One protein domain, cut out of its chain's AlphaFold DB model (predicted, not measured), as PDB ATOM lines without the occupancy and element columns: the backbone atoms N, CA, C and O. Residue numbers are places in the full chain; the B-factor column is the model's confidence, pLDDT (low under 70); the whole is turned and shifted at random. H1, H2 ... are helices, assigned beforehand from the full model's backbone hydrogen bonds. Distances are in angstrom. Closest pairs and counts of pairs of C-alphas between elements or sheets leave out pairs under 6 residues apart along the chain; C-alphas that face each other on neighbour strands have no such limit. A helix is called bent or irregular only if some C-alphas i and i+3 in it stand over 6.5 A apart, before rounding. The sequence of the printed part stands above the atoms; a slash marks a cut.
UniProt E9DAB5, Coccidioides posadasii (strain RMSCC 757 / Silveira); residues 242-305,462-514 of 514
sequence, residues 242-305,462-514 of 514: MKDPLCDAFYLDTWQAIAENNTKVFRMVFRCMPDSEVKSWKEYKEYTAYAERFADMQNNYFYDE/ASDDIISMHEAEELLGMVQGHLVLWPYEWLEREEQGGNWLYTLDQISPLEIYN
ATOM      1  N   MET A 242     114.840 107.465  80.048       74.69
ATOM      2  CA  MET A 242     115.124 107.177  81.452       74.69
ATOM      3  C   MET A 242     116.013 105.951  81.698       74.69
ATOM      4  O   MET A 242     116.123 105.509  82.841       74.69
ATOM      5  N   LYS A 243     116.641 105.376  80.663       75.75
ATOM      6  CA  LYS A 243     117.502 104.181  80.807       75.75
ATOM      7  C   LYS A 243     118.687 104.371  81.764       75.75
ATOM      8  O   LYS A 243     119.109 103.396  82.379       75.75
ATOM      9  N   ASP A 244     119.170 105.602  81.930       81.06
ATOM     10  CA  ASP A 244     120.101 105.988  82.994       81.06
ATOM     11  C   ASP A 244     119.677 107.343  83.602       81.06
ATOM     12  O   ASP A 244     119.816 108.374  82.940       81.06
ATOM     13  N   PRO A 245     119.159 107.377  84.847       77.44
ATOM     14  CA  PRO A 245     118.744 108.615  85.505       77.44
ATOM     15  C   PRO A 245     119.913 109.453  86.054       77.44
ATOM     16  O   PRO A 245     119.672 110.563  86.521       77.44
ATOM     17  N   LEU A 246     121.151 108.941  86.031       82.00
ATOM     18  CA  LEU A 246     122.362 109.661  86.449       82.00
ATOM     19  C   LEU A 246     123.148 110.246  85.264       82.00
ATOM     20  O   LEU A 246     124.167 110.899  85.468       82.00
ATOM     21  N   CYS A 247     122.684 110.033  84.031       87.81
ATOM     22  CA  CYS A 247     123.267 110.640  82.843       87.81
ATOM     23  C   CYS A 247     123.020 112.160  82.836       87.81
ATOM     24  O   CYS A 247     121.869 112.599  82.871       87.81
ATOM     25  N   ASP A 248     124.083 112.965  82.718       88.56
ATOM     26  CA  ASP A 248     124.005 114.437  82.715       88.56
ATOM     27  C   ASP A 248     123.010 114.982  81.673       88.56
ATOM     28  O   ASP A 248     122.270 115.917  81.962       88.56
ATOM     29  N   ALA A 249     122.929 114.368  80.486       86.94
ATOM     30  CA  ALA A 249     121.994 114.773  79.429       86.94
ATOM     31  C   ALA A 249     120.519 114.495  79.786       86.94
ATOM     32  O   ALA A 249     119.614 115.191  79.328       86.94
ATOM     33  N   PHE A 250     120.248 113.495  80.629       88.31
ATOM     34  CA  PHE A 250     118.914 113.303  81.191       88.31
ATOM     35  C   PHE A 250     118.660 114.305  82.329       88.31
ATOM     36  O   PHE A 250     117.636 114.993  82.348       88.31
ATOM     37  N   TYR A 251     119.598 114.419  83.272       89.31
ATOM     38  CA  TYR A 251     119.414 115.230  84.475       89.31
ATOM     39  C   TYR A 251     119.341 116.738  84.184       89.31
ATOM     40  O   TYR A 251     118.445 117.414  84.688       89.31
ATOM     41  N   LEU A 252     120.237 117.270  83.350       89.44
ATOM     42  CA  LEU A 252     120.307 118.697  83.029       89.44
ATOM     43  C   LEU A 252     119.317 119.068  81.917       89.44
ATOM     44  O   LEU A 252     118.395 119.854  82.148       89.44
ATOM     45  N   ASP A 253     119.471 118.472  80.730       88.56
ATOM     46  CA  ASP A 253     118.746 118.907  79.526       88.56
ATOM     47  C   ASP A 253     117.270 118.468  79.506       88.56
ATOM     48  O   ASP A 253     116.479 119.028  78.747       88.56
ATOM     49  N   THR A 254     116.878 117.500  80.349       89.25
ATOM     50  CA  THR A 254     115.478 117.052  80.485       89.25
ATOM     51  C   THR A 254     114.895 117.386  81.859       89.25
ATOM     52  O   THR A 254     113.987 118.210  81.949       89.25
ATOM     53  N   TRP A 255     115.400 116.779  82.938       90.88
ATOM     54  CA  TRP A 255     114.777 116.865  84.267       90.88
ATOM     55  C   TRP A 255     114.844 118.277  84.873       90.88
ATOM     56  O   TRP A 255     113.804 118.860  85.195       90.88
ATOM     57  N   GLN A 256     116.038 118.872  84.973       91.00
ATOM     58  CA  GLN A 256     116.204 120.249  85.445       91.00
ATOM     59  C   GLN A 256     115.557 121.250  84.480       91.00
ATOM     60  O   GLN A 256     114.864 122.156  84.936       91.00
ATOM     61  N   ALA A 257     115.734 121.086  83.166       91.56
ATOM     62  CA  ALA A 257     115.149 121.982  82.167       91.56
ATOM     63  C   ALA A 257     113.609 122.055  82.250       91.56
ATOM     64  O   ALA A 257     113.045 123.152  82.208       91.56
ATOM     65  N   ILE A 258     112.920 120.921  82.439       92.69
ATOM     66  CA  ILE A 258     111.467 120.894  82.672       92.69
ATOM     67  C   ILE A 258     111.118 121.576  83.998       92.69
ATOM     68  O   ILE A 258     110.263 122.463  84.008       92.69
ATOM     69  N   ALA A 259     111.807 121.234  85.095       93.69
ATOM     70  CA  ALA A 259     111.573 121.859  86.397       93.69
ATOM     71  C   ALA A 259     111.722 123.391  86.328       93.69
ATOM     72  O   ALA A 259     110.869 124.130  86.819       93.69
ATOM     73  N   GLU A 260     112.767 123.882  85.663       91.81
ATOM     74  CA  GLU A 260     113.008 125.300  85.414       91.81
ATOM     75  C   GLU A 260     111.901 125.960  84.582       91.81
ATOM     76  O   GLU A 260     111.440 127.046  84.938       91.81
ATOM     77  N   ASN A 261     111.489 125.343  83.472       92.31
ATOM     78  CA  ASN A 261     110.462 125.883  82.581       92.31
ATOM     79  C   ASN A 261     109.103 125.969  83.278       92.31
ATOM     80  O   ASN A 261     108.482 127.033  83.276       92.31
ATOM     81  N   ASN A 262     108.692 124.893  83.948       93.12
ATOM     82  CA  ASN A 262     107.477 124.858  84.752       93.12
ATOM     83  C   ASN A 262     107.527 125.936  85.845       93.12
ATOM     84  O   ASN A 262     106.596 126.727  85.965       93.12
ATOM     85  N   THR A 263     108.640 126.057  86.583       92.19
ATOM     86  CA  THR A 263     108.804 127.099  87.619       92.19
ATOM     87  C   THR A 263     108.631 128.508  87.044       92.19
ATOM     88  O   THR A 263     107.978 129.346  87.665       92.19
ATOM     89  N   LYS A 264     109.163 128.780  85.843       90.50
ATOM     90  CA  LYS A 264     108.996 130.072  85.153       90.50
ATOM     91  C   LYS A 264     107.523 130.328  84.794       90.50
ATOM     92  O   LYS A 264     107.051 131.443  85.007       90.50
ATOM     93  N   VAL A 265     106.778 129.311  84.344       91.69
ATOM     94  CA  VAL A 265     105.322 129.396  84.100       91.69
ATOM     95  C   VAL A 265     104.543 129.659  85.395       91.69
ATOM     96  O   VAL A 265     103.805 130.643  85.464       91.69
ATOM     97  N   PHE A 266     104.740 128.848  86.441       91.38
ATOM     98  CA  PHE A 266     104.059 129.019  87.734       91.38
ATOM     99  C   PHE A 266     104.347 130.398  88.354       91.38
ATOM    100  O   PHE A 266     103.425 131.071  88.823       91.38
ATOM    101  N   ARG A 267     105.600 130.876  88.278       90.06
ATOM    102  CA  ARG A 267     105.990 132.237  88.684       90.06
ATOM    103  C   ARG A 267     105.278 133.304  87.856       90.06
ATOM    104  O   ARG A 267     104.797 134.276  88.429       90.06
ATOM    105  N   MET A 268     105.202 133.151  86.531       87.50
ATOM    106  CA  MET A 268     104.555 134.130  85.652       87.50
ATOM    107  C   MET A 268     103.057 134.270  85.931       87.50
ATOM    108  O   MET A 268     102.604 135.404  86.106       87.50
ATOM    109  N   VAL A 269     102.334 133.145  85.993       90.19
ATOM    110  CA  VAL A 269     100.869 133.091  86.132       90.19
ATOM    111  C   VAL A 269     100.424 133.412  87.559       90.19
ATOM    112  O   VAL A 269      99.675 134.367  87.756       90.19
ATOM    113  N   PHE A 270     100.903 132.652  88.551       90.44
ATOM    114  CA  PHE A 270     100.355 132.653  89.915       90.44
ATOM    115  C   PHE A 270     101.164 133.465  90.935       90.44
ATOM    116  O   PHE A 270     100.641 133.770  92.003       90.44
ATOM    117  N   ARG A 271     102.435 133.796  90.646       88.75
ATOM    118  CA  ARG A 271     103.362 134.458  91.595       88.75
ATOM    119  C   ARG A 271     103.495 133.708  92.934       88.75
ATOM    120  O   ARG A 271     103.513 134.326  93.997       88.75
ATOM    121  N   CYS A 272     103.571 132.375  92.871       86.44
ATOM    122  CA  CYS A 272     103.708 131.496  94.036       86.44
ATOM    123  C   CYS A 272     104.822 131.954  94.995       86.44
ATOM    124  O   CYS A 272     105.896 132.355  94.556       86.44
ATOM    125  N   MET A 273     104.571 131.826  96.301       88.62
ATOM    126  CA  MET A 273     105.553 132.034  97.369       88.62
ATOM    127  C   MET A 273     105.678 130.744  98.206       88.62
ATOM    128  O   MET A 273     104.650 130.101  98.429       88.62
ATOM    129  N   PRO A 274     106.864 130.381  98.737       86.75
ATOM    130  CA  PRO A 274     108.164 131.042  98.565       86.75
ATOM    131  C   PRO A 274     108.684 131.002  97.115       86.75
ATOM    132  O   PRO A 274     108.182 130.247  96.290       86.75
ATOM    133  N   ASP A 275     109.689 131.828  96.815       86.75
ATOM    134  CA  ASP A 275     110.336 131.932  95.502       86.75
ATOM    135  C   ASP A 275     111.777 132.452  95.671       86.75
ATOM    136  O   ASP A 275     112.035 133.294  96.531       86.75
ATOM    137  N   SER A 276     112.715 131.975  94.849       86.19
ATOM    138  CA  SER A 276     114.108 132.439  94.839       86.19
ATOM    139  C   SER A 276     114.286 133.797  94.149       86.19
ATOM    140  O   SER A 276     115.241 134.505  94.460       86.19
ATOM    141  N   GLU A 277     113.401 134.201  93.226       84.94
ATOM    142  CA  GLU A 277     113.497 135.530  92.586       84.94
ATOM    143  C   GLU A 277     113.067 136.677  93.519       84.94
ATOM    144  O   GLU A 277     113.541 137.803  93.360       84.94
ATOM    145  N   VAL A 278     112.227 136.393  94.519       86.25
ATOM    146  CA  VAL A 278     111.731 137.365  95.503       86.25
ATOM    147  C   VAL A 278     112.716 137.466  96.668       86.25
ATOM    148  O   VAL A 278     112.854 136.548  97.478       86.25
ATOM    149  N   LYS A 279     113.429 138.594  96.769       84.19
ATOM    150  CA  LYS A 279     114.520 138.774  97.744       84.19
ATOM    151  C   LYS A 279     114.276 139.888  98.756       84.19
ATOM    152  O   LYS A 279     114.966 139.894  99.775       84.19
ATOM    153  N   SER A 280     113.288 140.763  98.547       85.31
ATOM    154  CA  SER A 280     112.871 141.776  99.527       85.31
ATOM    155  C   SER A 280     111.434 141.607 100.036       85.31
ATOM    156  O   SER A 280     110.528 141.157  99.338       85.31
ATOM    157  N   TRP A 281     111.193 142.079 101.265       83.62
ATOM    158  CA  TRP A 281     109.857 142.142 101.883       83.62
ATOM    159  C   TRP A 281     108.871 143.053 101.126       83.62
ATOM    160  O   TRP A 281     107.658 142.949 101.307       83.62
ATOM    161  N   LYS A 282     109.384 143.945 100.266       87.19
ATOM    162  CA  LYS A 282     108.567 144.747  99.351       87.19
ATOM    163  C   LYS A 282     108.059 143.875  98.199       87.19
ATOM    164  O   LYS A 282     106.852 143.813  98.000       87.19
ATOM    165  N   GLU A 283     108.955 143.179  97.492       85.94
ATOM    166  CA  GLU A 283     108.583 142.249  96.413       85.94
ATOM    167  C   GLU A 283     107.601 141.184  96.909       85.94
ATOM    168  O   GLU A 283     106.591 140.960  96.253       85.94
ATOM    169  N   TYR A 284     107.842 140.606  98.094       88.75
ATOM    170  CA  TYR A 284     106.935 139.640  98.721       88.75
ATOM    171  C   TYR A 284     105.502 140.175  98.810       88.75
ATOM    172  O   TYR A 284     104.584 139.565  98.272       88.75
ATOM    173  N   LYS A 285     105.309 141.355  99.415       88.94
ATOM    174  CA  LYS A 285     103.980 141.977  99.534       88.94
ATOM    175  C   LYS A 285     103.349 142.282  98.181       88.94
ATOM    176  O   LYS A 285     102.132 142.199  98.051       88.94
ATOM    177  N   GLU A 286     104.157 142.645  97.190       89.88
ATOM    178  CA  GLU A 286     103.663 142.921  95.846       89.88
ATOM    179  C   GLU A 286     103.250 141.639  95.100       89.88
ATOM    180  O   GLU A 286     102.250 141.658  94.384       89.88
ATOM    181  N   TYR A 287     103.948 140.520  95.324       89.88
ATOM    182  CA  TYR A 287     103.580 139.191  94.821       89.88
ATOM    183  C   TYR A 287     102.324 138.651  95.526       89.88
ATOM    184  O   TYR A 287     101.394 138.222  94.850       89.88
ATOM    185  N   THR A 288     102.232 138.748  96.860       90.31
ATOM    186  CA  THR A 288     101.031 138.349  97.620       90.31
ATOM    187  C   THR A 288      99.797 139.134  97.171       90.31
ATOM    188  O   THR A 288      98.779 138.530  96.849       90.31
ATOM    189  N   ALA A 289      99.898 140.463  97.049       90.25
ATOM    190  CA  ALA A 289      98.787 141.301  96.591       90.25
ATOM    191  C   ALA A 289      98.377 141.023  95.130       90.25
ATOM    192  O   ALA A 289      97.230 141.262  94.755       90.25
ATOM    193  N   TYR A 290      99.287 140.518  94.290       91.19
ATOM    194  CA  TYR A 290      98.936 140.015  92.960       91.19
ATOM    195  C   TYR A 290      98.216 138.663  93.041       91.19
ATOM    196  O   TYR A 290      97.196 138.495  92.380       91.19
ATOM    197  N   ALA A 291      98.704 137.721  93.854       89.31
ATOM    198  CA  ALA A 291      98.090 136.403  94.009       89.31
ATOM    199  C   ALA A 291      96.656 136.500  94.571       89.31
ATOM    200  O   ALA A 291      95.756 135.838  94.060       89.31
ATOM    201  N   GLU A 292      96.422 137.394  95.540       89.69
ATOM    202  CA  GLU A 292      95.082 137.752  96.034       89.69
ATOM    203  C   GLU A 292      94.182 138.267  94.896       89.69
ATOM    204  O   GLU A 292      93.110 137.713  94.651       89.69
ATOM    205  N   ARG A 293      94.645 139.268  94.127       89.19
ATOM    206  CA  ARG A 293      93.913 139.817  92.967       89.19
ATOM    207  C   ARG A 293      93.613 138.766  91.893       89.19
ATOM    208  O   ARG A 293      92.552 138.817  91.274       89.19
ATOM    209  N   PHE A 294      94.543 137.846  91.640       89.81
ATOM    210  CA  PHE A 294      94.388 136.775  90.657       89.81
ATOM    211  C   PHE A 294      93.339 135.750  91.115       89.81
ATOM    212  O   PHE A 294      92.459 135.396  90.333       89.81
ATOM    213  N   ALA A 295      93.358 135.352  92.391       89.25
ATOM    214  CA  ALA A 295      92.333 134.487  92.972       89.25
ATOM    215  C   ALA A 295      90.940 135.147  92.961       89.25
ATOM    216  O   ALA A 295      89.963 134.511  92.565       89.25
ATOM    217  N   ASP A 296      90.838 136.436  93.308       88.44
ATOM    218  CA  ASP A 296      89.591 137.210  93.188       88.44
ATOM    219  C   ASP A 296      89.068 137.231  91.741       88.44
ATOM    220  O   ASP A 296      87.869 137.074  91.505       88.44
ATOM    221  N   MET A 297      89.953 137.390  90.750       86.44
ATOM    222  CA  MET A 297      89.585 137.346  89.332       86.44
ATOM    223  C   MET A 297      89.049 135.966  88.918       86.44
ATOM    224  O   MET A 297      88.013 135.905  88.258       86.44
ATOM    225  N   GLN A 298      89.707 134.874  89.326       85.69
ATOM    226  CA  GLN A 298      89.251 133.505  89.048       85.69
ATOM    227  C   GLN A 298      87.885 133.214  89.689       85.69
ATOM    228  O   GLN A 298      86.991 132.693  89.023       85.69
ATOM    229  N   ASN A 299      87.694 133.615  90.952       84.06
ATOM    230  CA  ASN A 299      86.419 133.476  91.658       84.06
ATOM    231  C   ASN A 299      85.292 134.237  90.945       84.06
ATOM    232  O   ASN A 299      84.207 133.694  90.754       84.06
ATOM    233  N   ASN A 300      85.541 135.478  90.514       78.31
ATOM    234  CA  ASN A 300      84.542 136.269  89.793       78.31
ATOM    235  C   ASN A 300      84.174 135.641  88.438       78.31
ATOM    236  O   ASN A 300      82.991 135.585  88.109       78.31
ATOM    237  N   TYR A 301      85.148 135.106  87.692       66.88
ATOM    238  CA  TYR A 301      84.900 134.426  86.410       66.88
ATOM    239  C   TYR A 301      83.943 133.231  86.554       66.88
ATOM    240  O   TYR A 301      83.045 133.057  85.735       66.88
ATOM    241  N   PHE A 302      84.085 132.451  87.633       60.00
ATOM    242  CA  PHE A 302      83.229 131.293  87.922       60.00
ATOM    243  C   PHE A 302      81.762 131.665  88.225       60.00
ATOM    244  O   PHE A 302      80.863 130.847  88.031       60.00
ATOM    245  N   TYR A 303      81.496 132.893  88.687       55.62
ATOM    246  CA  TYR A 303      80.136 133.366  88.976       55.62
ATOM    247  C   TYR A 303      79.523 134.222  87.851       55.62
ATOM    248  O   TYR A 303      78.299 134.224  87.707       55.62
ATOM    249  N   ASP A 304      80.332 134.911  87.037       54.41
ATOM    250  CA  ASP A 304      79.846 135.790  85.957       54.41
ATOM    251  C   ASP A 304      79.345 135.014  84.720       54.41
ATOM    252  O   ASP A 304      78.493 135.510  83.990       54.41
ATOM    253  N   GLU A 305      79.756 133.753  84.519       53.88
ATOM    254  CA  GLU A 305      79.260 132.911  83.406       53.88
ATOM    255  C   GLU A 305      77.737 132.634  83.479       53.88
ATOM    256  O   GLU A 305      77.100 132.300  82.481       53.88
ATOM    257  N   ALA A 462     103.113 145.568  91.937       61.75
ATOM    258  CA  ALA A 462     101.742 145.144  92.281       61.75
ATOM    259  C   ALA A 462     100.615 145.909  91.558       61.75
ATOM    260  O   ALA A 462      99.463 145.481  91.592       61.75
ATOM    261  N   SER A 463     100.930 147.051  90.939       61.22
ATOM    262  CA  SER A 463     100.017 147.840  90.108       61.22
ATOM    263  C   SER A 463      99.937 147.373  88.650       61.22
ATOM    264  O   SER A 463      99.252 148.023  87.866       61.22
ATOM    265  N   ASP A 464     100.671 146.330  88.260       75.12
ATOM    266  CA  ASP A 464     100.545 145.742  86.930       75.12
ATOM    267  C   ASP A 464      99.177 145.065  86.746       75.12
ATOM    268  O   ASP A 464      98.516 144.640  87.707       75.12
ATOM    269  N   ASP A 465      98.736 145.012  85.491       77.38
ATOM    270  CA  ASP A 465      97.501 144.343  85.106       77.38
ATOM    271  C   ASP A 465      97.604 142.834  85.373       77.38
ATOM    272  O   ASP A 465      98.683 142.239  85.312       77.38
ATOM    273  N   ILE A 466      96.472 142.224  85.723       85.31
ATOM    274  CA  ILE A 466      96.394 140.778  85.949       85.31
ATOM    275  C   ILE A 466      96.480 140.093  84.583       85.31
ATOM    276  O   ILE A 466      95.845 140.552  83.632       85.31
ATOM    277  N   ILE A 467      97.247 139.006  84.490       86.75
ATOM    278  CA  ILE A 467      97.299 138.185  83.276       86.75
ATOM    279  C   ILE A 467      95.892 137.700  82.898       86.75
ATOM    280  O   ILE A 467      95.102 137.343  83.775       86.75
ATOM    281  N   SER A 468      95.548 137.706  81.608       88.44
ATOM    282  CA  SER A 468      94.201 137.290  81.193       88.44
ATOM    283  C   SER A 468      94.006 135.778  81.371       88.44
ATOM    284  O   SER A 468      94.960 135.012  81.259       88.44
ATOM    285  N   MET A 469      92.776 135.320  81.635       87.06
ATOM    286  CA  MET A 469      92.517 133.894  81.904       87.06
ATOM    287  C   MET A 469      92.924 132.983  80.731       87.06
ATOM    288  O   MET A 469      93.476 131.913  80.960       87.06
ATOM    289  N   HIS A 470      92.729 133.435  79.490       88.25
ATOM    290  CA  HIS A 470      93.131 132.697  78.288       88.25
ATOM    291  C   HIS A 470      94.658 132.673  78.078       88.25
ATOM    292  O   HIS A 470      95.218 131.661  77.677       88.25
ATOM    293  N   GLU A 471      95.361 133.760  78.406       89.06
ATOM    294  CA  GLU A 471      96.831 133.823  78.370       89.06
ATOM    295  C   GLU A 471      97.460 132.977  79.493       89.06
ATOM    296  O   GLU A 471      98.490 132.335  79.296       89.06
ATOM    297  N   ALA A 472      96.813 132.911  80.662       90.19
ATOM    298  CA  ALA A 472      97.173 131.977  81.723       90.19
ATOM    299  C   ALA A 472      96.977 130.516  81.282       90.19
ATOM    300  O   ALA A 472      97.855 129.695  81.522       90.19
ATOM    301  N   GLU A 473      95.869 130.197  80.610       90.94
ATOM    302  CA  GLU A 473      95.607 128.873  80.031       90.94
ATOM    303  C   GLU A 473      96.648 128.494  78.958       90.94
ATOM    304  O   GLU A 473      97.215 127.403  79.027       90.94
ATOM    305  N   GLU A 474      96.985 129.404  78.034       91.44
ATOM    306  CA  GLU A 474      98.037 129.200  77.022       91.44
ATOM    307  C   GLU A 474      99.400 128.900  77.674       91.44
ATOM    308  O   GLU A 474     100.087 127.952  77.282       91.44
ATOM    309  N   LEU A 475      99.773 129.661  78.711       90.50
ATOM    310  CA  LEU A 475     101.002 129.430  79.475       90.50
ATOM    311  C   LEU A 475     100.976 128.108  80.253       90.50
ATOM    312  O   LEU A 475     101.996 127.423  80.312       90.50
ATOM    313  N   LEU A 476      99.840 127.716  80.833       91.62
ATOM    314  CA  LEU A 476      99.710 126.439  81.542       91.62
ATOM    315  C   LEU A 476      99.753 125.246  80.574       91.62
ATOM    316  O   LEU A 476     100.366 124.233  80.901       91.62
ATOM    317  N   GLY A 477      99.279 125.406  79.334       91.12
ATOM    318  CA  GLY A 477      99.540 124.491  78.210       91.12
ATOM    319  C   GLY A 477     101.016 124.406  77.765       91.12
ATOM    320  O   GLY A 477     101.362 123.669  76.830       91.12
ATOM    321  N   MET A 478     101.923 125.150  78.413       89.25
ATOM    322  CA  MET A 478     103.373 124.980  78.269       89.25
ATOM    323  C   MET A 478     104.005 124.044  79.305       89.25
ATOM    324  O   MET A 478     105.146 123.631  79.092       89.25
ATOM    325  N   VAL A 479     103.300 123.709  80.391       92.38
ATOM    326  CA  VAL A 479     103.815 122.865  81.481       92.38
ATOM    327  C   VAL A 479     104.014 121.426  80.998       92.38
ATOM    328  O   VAL A 479     103.169 120.870  80.298       92.38
ATOM    329  N   GLN A 480     105.138 120.813  81.374       91.25
ATOM    330  CA  GLN A 480     105.435 119.402  81.103       91.25
ATOM    331  C   GLN A 480     105.523 118.640  82.430       91.25
ATOM    332  O   GLN A 480     106.443 118.864  83.218       91.25
ATOM    333  N   GLY A 481     104.562 117.754  82.693       91.81
ATOM    334  CA  GLY A 481     104.509 116.981  83.933       91.81
ATOM    335  C   GLY A 481     104.376 117.834  85.197       91.81
ATOM    336  O   GLY A 481     103.693 118.854  85.217       91.81
ATOM    337  N   HIS A 482     105.036 117.390  86.266       92.62
ATOM    338  CA  HIS A 482     104.818 117.850  87.642       92.62
ATOM    339  C   HIS A 482     106.082 118.412  88.318       92.62
ATOM    340  O   HIS A 482     106.046 118.781  89.491       92.62
ATOM    341  N   LEU A 483     107.214 118.475  87.609       93.44
ATOM    342  CA  LEU A 483     108.466 118.989  88.166       93.44
ATOM    343  C   LEU A 483     108.427 120.506  88.359       93.44
ATOM    344  O   LEU A 483     108.078 121.244  87.442       93.44
ATOM    345  N   VAL A 484     108.870 120.972  89.523       93.00
ATOM    346  CA  VAL A 484     109.067 122.389  89.859       93.00
ATOM    347  C   VAL A 484     110.334 122.486  90.713       93.00
ATOM    348  O   VAL A 484     110.626 121.576  91.491       93.00
ATOM    349  N   LEU A 485     111.108 123.563  90.583       91.25
ATOM    350  CA  LEU A 485     112.249 123.811  91.462       91.25
ATOM    351  C   LEU A 485     111.755 124.303  92.823       91.25
ATOM    352  O   LEU A 485     111.144 125.368  92.918       91.25
ATOM    353  N   TRP A 486     112.069 123.559  93.884       89.00
ATOM    354  CA  TRP A 486     111.849 124.045  95.242       89.00
ATOM    355  C   TRP A 486     112.815 125.204  95.548       89.00
ATOM    356  O   TRP A 486     114.028 125.039  95.387       89.00
ATOM    357  N   PRO A 487     112.330 126.376  95.993       87.31
ATOM    358  CA  PRO A 487     113.192 127.508  96.295       87.31
ATOM    359  C   PRO A 487     113.890 127.287  97.641       87.31
ATOM    360  O   PRO A 487     113.243 127.264  98.686       87.31
ATOM    361  N   TYR A 488     115.216 127.152  97.624       84.12
ATOM    362  CA  TYR A 488     116.049 127.015  98.829       84.12
ATOM    363  C   TYR A 488     116.868 128.276  99.155       84.12
ATOM    364  O   TYR A 488     117.260 128.452 100.302       84.12
ATOM    365  N   GLU A 489     117.050 129.212  98.211       82.69
ATOM    366  CA  GLU A 489     117.847 130.443  98.410       82.69
ATOM    367  C   GLU A 489     117.341 131.369  99.535       82.69
ATOM    368  O   GLU A 489     118.052 132.279  99.958       82.69
ATOM    369  N   TRP A 490     116.089 131.237  99.982       73.88
ATOM    370  CA  TRP A 490     115.582 131.974 101.148       73.88
ATOM    371  C   TRP A 490     115.915 131.248 102.458       73.88
ATOM    372  O   TRP A 490     116.322 131.897 103.414       73.88
ATOM    373  N   LEU A 491     115.821 129.916 102.467       74.19
ATOM    374  CA  LEU A 491     116.110 129.055 103.613       74.19
ATOM    375  C   LEU A 491     117.612 129.063 103.928       74.19
ATOM    376  O   LEU A 491     117.986 129.275 105.075       74.19
ATOM    377  N   GLU A 492     118.464 128.966 102.903       81.50
ATOM    378  CA  GLU A 492     119.926 129.081 103.024       81.50
ATOM    379  C   GLU A 492     120.346 130.409 103.685       81.50
ATOM    380  O   GLU A 492     121.216 130.438 104.553       81.50
ATOM    381  N   ARG A 493     119.694 131.525 103.319       77.31
ATOM    382  CA  ARG A 493     119.951 132.842 103.925       77.31
ATOM    383  C   ARG A 493     119.488 132.922 105.380       77.31
ATOM    384  O   ARG A 493     120.163 133.561 106.182       77.31
ATOM    385  N   GLU A 494     118.370 132.289 105.720       77.06
ATOM    386  CA  GLU A 494     117.824 132.292 107.082       77.06
ATOM    387  C   GLU A 494     118.616 131.355 108.017       77.06
ATOM    388  O   GLU A 494     118.779 131.649 109.202       77.06
ATOM    389  N   GLU A 495     119.185 130.272 107.474       80.75
ATOM    390  CA  GLU A 495     120.146 129.385 108.140       80.75
ATOM    391  C   GLU A 495     121.489 130.094 108.374       80.75
ATOM    392  O   GLU A 495     121.956 130.159 109.510       80.75
ATOM    393  N   GLN A 496     122.065 130.729 107.344       81.50
ATOM    394  CA  GLN A 496     123.267 131.571 107.476       81.50
ATOM    395  C   GLN A 496     123.059 132.762 108.429       81.50
ATOM    396  O   GLN A 496     124.011 133.224 109.057       81.50
ATOM    397  N   GLY A 497     121.824 133.256 108.548       80.38
ATOM    398  CA  GLY A 497     121.429 134.283 109.513       80.38
ATOM    399  C   GLY A 497     121.253 133.778 110.950       80.38
ATOM    400  O   GLY A 497     121.123 134.602 111.852       80.38
ATOM    401  N   GLY A 498     121.244 132.460 111.182       79.50
ATOM    402  CA  GLY A 498     120.977 131.852 112.491       79.50
ATOM    403  C   GLY A 498     119.513 131.930 112.948       79.50
ATOM    404  O   GLY A 498     119.225 131.624 114.102       79.50
ATOM    405  N   ASN A 499     118.598 132.328 112.059       78.25
ATOM    406  CA  ASN A 499     117.173 132.537 112.335       78.25
ATOM    407  C   ASN A 499     116.306 131.300 112.026       78.25
ATOM    408  O   ASN A 499     115.189 131.200 112.528       78.25
ATOM    409  N   TRP A 500     116.786 130.389 111.170       76.44
ATOM    410  CA  TRP A 500     116.022 129.223 110.692       76.44
ATOM    411  C   TRP A 500     115.672 128.207 111.792       76.44
ATOM    412  O   TRP A 500     114.625 127.566 111.734       76.44
ATOM    413  N   LEU A 501     116.545 128.070 112.791       79.44
ATOM    414  CA  LEU A 501     116.404 127.153 113.921       79.44
ATOM    415  C   LEU A 501     116.243 127.944 115.218       79.44
ATOM    416  O   LEU A 501     116.954 128.931 115.426       79.44
ATOM    417  N   TYR A 502     115.393 127.479 116.135       79.69
ATOM    418  CA  TYR A 502     115.405 128.014 117.492       79.69
ATOM    419  C   TYR A 502     116.744 127.688 118.160       79.69
ATOM    420  O   TYR A 502     117.384 126.678 117.867       79.69
ATOM    421  N   THR A 503     117.155 128.505 119.131       78.19
ATOM    422  CA  THR A 503     118.367 128.237 119.924       78.19
ATOM    423  C   THR A 503     118.322 126.883 120.638       78.19
ATOM    424  O   THR A 503     119.372 126.309 120.893       78.19
ATOM    425  N   LEU A 504     117.125 126.351 120.913       78.50
ATOM    426  CA  LEU A 504     116.916 125.008 121.463       78.50
ATOM    427  C   LEU A 504     117.177 123.882 120.448       78.50
ATOM    428  O   LEU A 504     117.646 122.825 120.850       78.50
ATOM    429  N   ASP A 505     116.928 124.102 119.154       81.19
ATOM    430  CA  ASP A 505     117.153 123.093 118.103       81.19
ATOM    431  C   ASP A 505     118.649 122.943 117.762       81.19
ATOM    432  O   ASP A 505     119.067 121.955 117.159       81.19
ATOM    433  N   GLN A 506     119.460 123.935 118.146       77.56
ATOM    434  CA  GLN A 506     120.920 123.942 118.005       77.56
ATOM    435  C   GLN A 506     121.634 123.236 119.176       77.56
ATOM    436  O   GLN A 506     122.829 122.952 119.084       77.56
ATOM    437  N   ILE A 507     120.924 122.957 120.276       79.06
ATOM    438  CA  ILE A 507     121.430 122.203 121.432       79.06
ATOM    439  C   ILE A 507     121.348 120.706 121.107       79.06
ATOM    440  O   ILE A 507     120.364 120.246 120.522       79.06
ATOM    441  N   SER A 508     122.356 119.909 121.483       78.94
ATOM    442  CA  SER A 508     122.284 118.474 121.199       78.94
ATOM    443  C   SER A 508     121.181 117.815 122.047       78.94
ATOM    444  O   SER A 508     121.019 118.164 123.218       78.94
ATOM    445  N   PRO A 509     120.431 116.821 121.529       78.56
ATOM    446  CA  PRO A 509     119.295 116.254 122.263       78.56
ATOM    447  C   PRO A 509     119.615 115.681 123.654       78.56
ATOM    448  O   PRO A 509     118.704 115.556 124.461       78.56
ATOM    449  N   LEU A 510     120.877 115.346 123.963       74.50
ATOM    450  CA  LEU A 510     121.279 114.913 125.310       74.50
ATOM    451  C   LEU A 510     121.379 116.065 126.323       74.50
ATOM    452  O   LEU A 510     121.166 115.845 127.512       74.50
ATOM    453  N   GLU A 511     121.702 117.280 125.884       66.88
ATOM    454  CA  GLU A 511     121.891 118.437 126.769       66.88
ATOM    455  C   GLU A 511     120.551 119.005 127.272       66.88
ATOM    456  O   GLU A 511     120.512 119.654 128.313       66.88
ATOM    457  N   ILE A 512     119.444 118.681 126.593       66.81
ATOM    458  CA  ILE A 512     118.068 119.086 126.937       66.81
ATOM    459  C   ILE A 512     117.484 118.246 128.107       66.81
ATOM    460  O   ILE A 512     116.451 118.605 128.671       66.81
ATOM    461  N   TYR A 513     118.135 117.142 128.505       70.31
ATOM    462  CA  TYR A 513     117.620 116.166 129.487       70.31
ATOM    463  C   TYR A 513     118.438 116.051 130.797       70.31
ATOM    464  O   TYR A 513     118.530 114.956 131.357       70.31
ATOM    465  N   ASN A 514     119.015 117.152 131.301       54.00
ATOM    466  CA  ASN A 514     119.638 117.221 132.642       54.00
ATOM    467  C   ASN A 514     118.782 118.014 133.642       54.00
ATOM    468  O   ASN A 514     118.329 119.117 133.266       54.00
TER     469      ASN A 514
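AT A GLANCE: This is residues 242 to 305 and 462 to 514 of the 514 residues of a protein of Coccidioides posadasii (strain RMSCC 757 / Silveira) (UniProt E9DAB5). What shape do these atoms make? Two long helices, H1 and H2, make a loose T, the last residue of H1 coming near Ala 291 inside H2, while short H3 runs back beside the last turns of H1. A long link then leads to short H4, set away from the other helices, and the tail of residues 497 to 514 runs on far from the T. What is it built of? The printed part has 117 residues with four named helices, in the order H1, H2, H3, H4, and no named strand, and its class is all helix. How spread out is it? It is only just loose, close to extended, with a radius of gyration of the C-alphas of 19.7 A, and its spans of 66 by 43 by 24 A are only just elongated.

HOW THE PARTS SIT: How does H1, residues 248 to 270, stand to H2, residues 281 to 304? They are close but not clearly touching, the closest C-alphas being those of Phe 270 and Ala 291, 6.0 A apart. Their lines stand at 71 degrees, only just about perpendicular. Where do H3, residues 469 to 476, and H4, residues 489 to 496, stand? H1 touches H3 with residues 265 to 269 alone, at a shallow tilt of 13 degrees, opposite ways; the closest C-alphas, those of Val 269 and Ala 472, are 5.9 A apart. H2 and H3 are close but not clearly touching, with the closest C-alphas, those of Gln 298 and Met 469, 7.9 A apart. H4 is apart from H1, H2 and H3. What do the backbone N and O atoms show? In H3 every O i to N i+4 pair is within hydrogen-bond range; in H1 15 of 19 are, in H2 19 of 20 and in H4 3 of 4.

IN THESE COORDINATES: Where does H1 begin, and how long is it? C-alpha 248 is at (124.005, 114.437, 82.715), and H1 measures 30.7 A from first to last C-alpha. It is only just irregular: C-alphas 253 and 256 are 6.6 A apart. Where do the other helices end? H2, 34.6 A long, ends with C-alpha 304 at (79.846, 135.790, 85.957). H3 is 10.4 A long, and H4, 10.6 A long, ends with C-alpha 496 at (123.267, 131.571, 107.476).

THE WHOLE: How large is it? The two C-alphas farthest apart, those of Glu 305 and Asn 514, are 65.6 A apart. How do the links run? H1 to H2 is a short link and H3 to H4 a long one; between H2 and H3 residues 306 to 461 are not printed, with 27.1 A between C-alphas 305 and 462. Where is confidence low? The mean pLDDT of the printed part is 83.8, with residues 301 to 305, 462 to 463, 511 to 512 and 514 under 70.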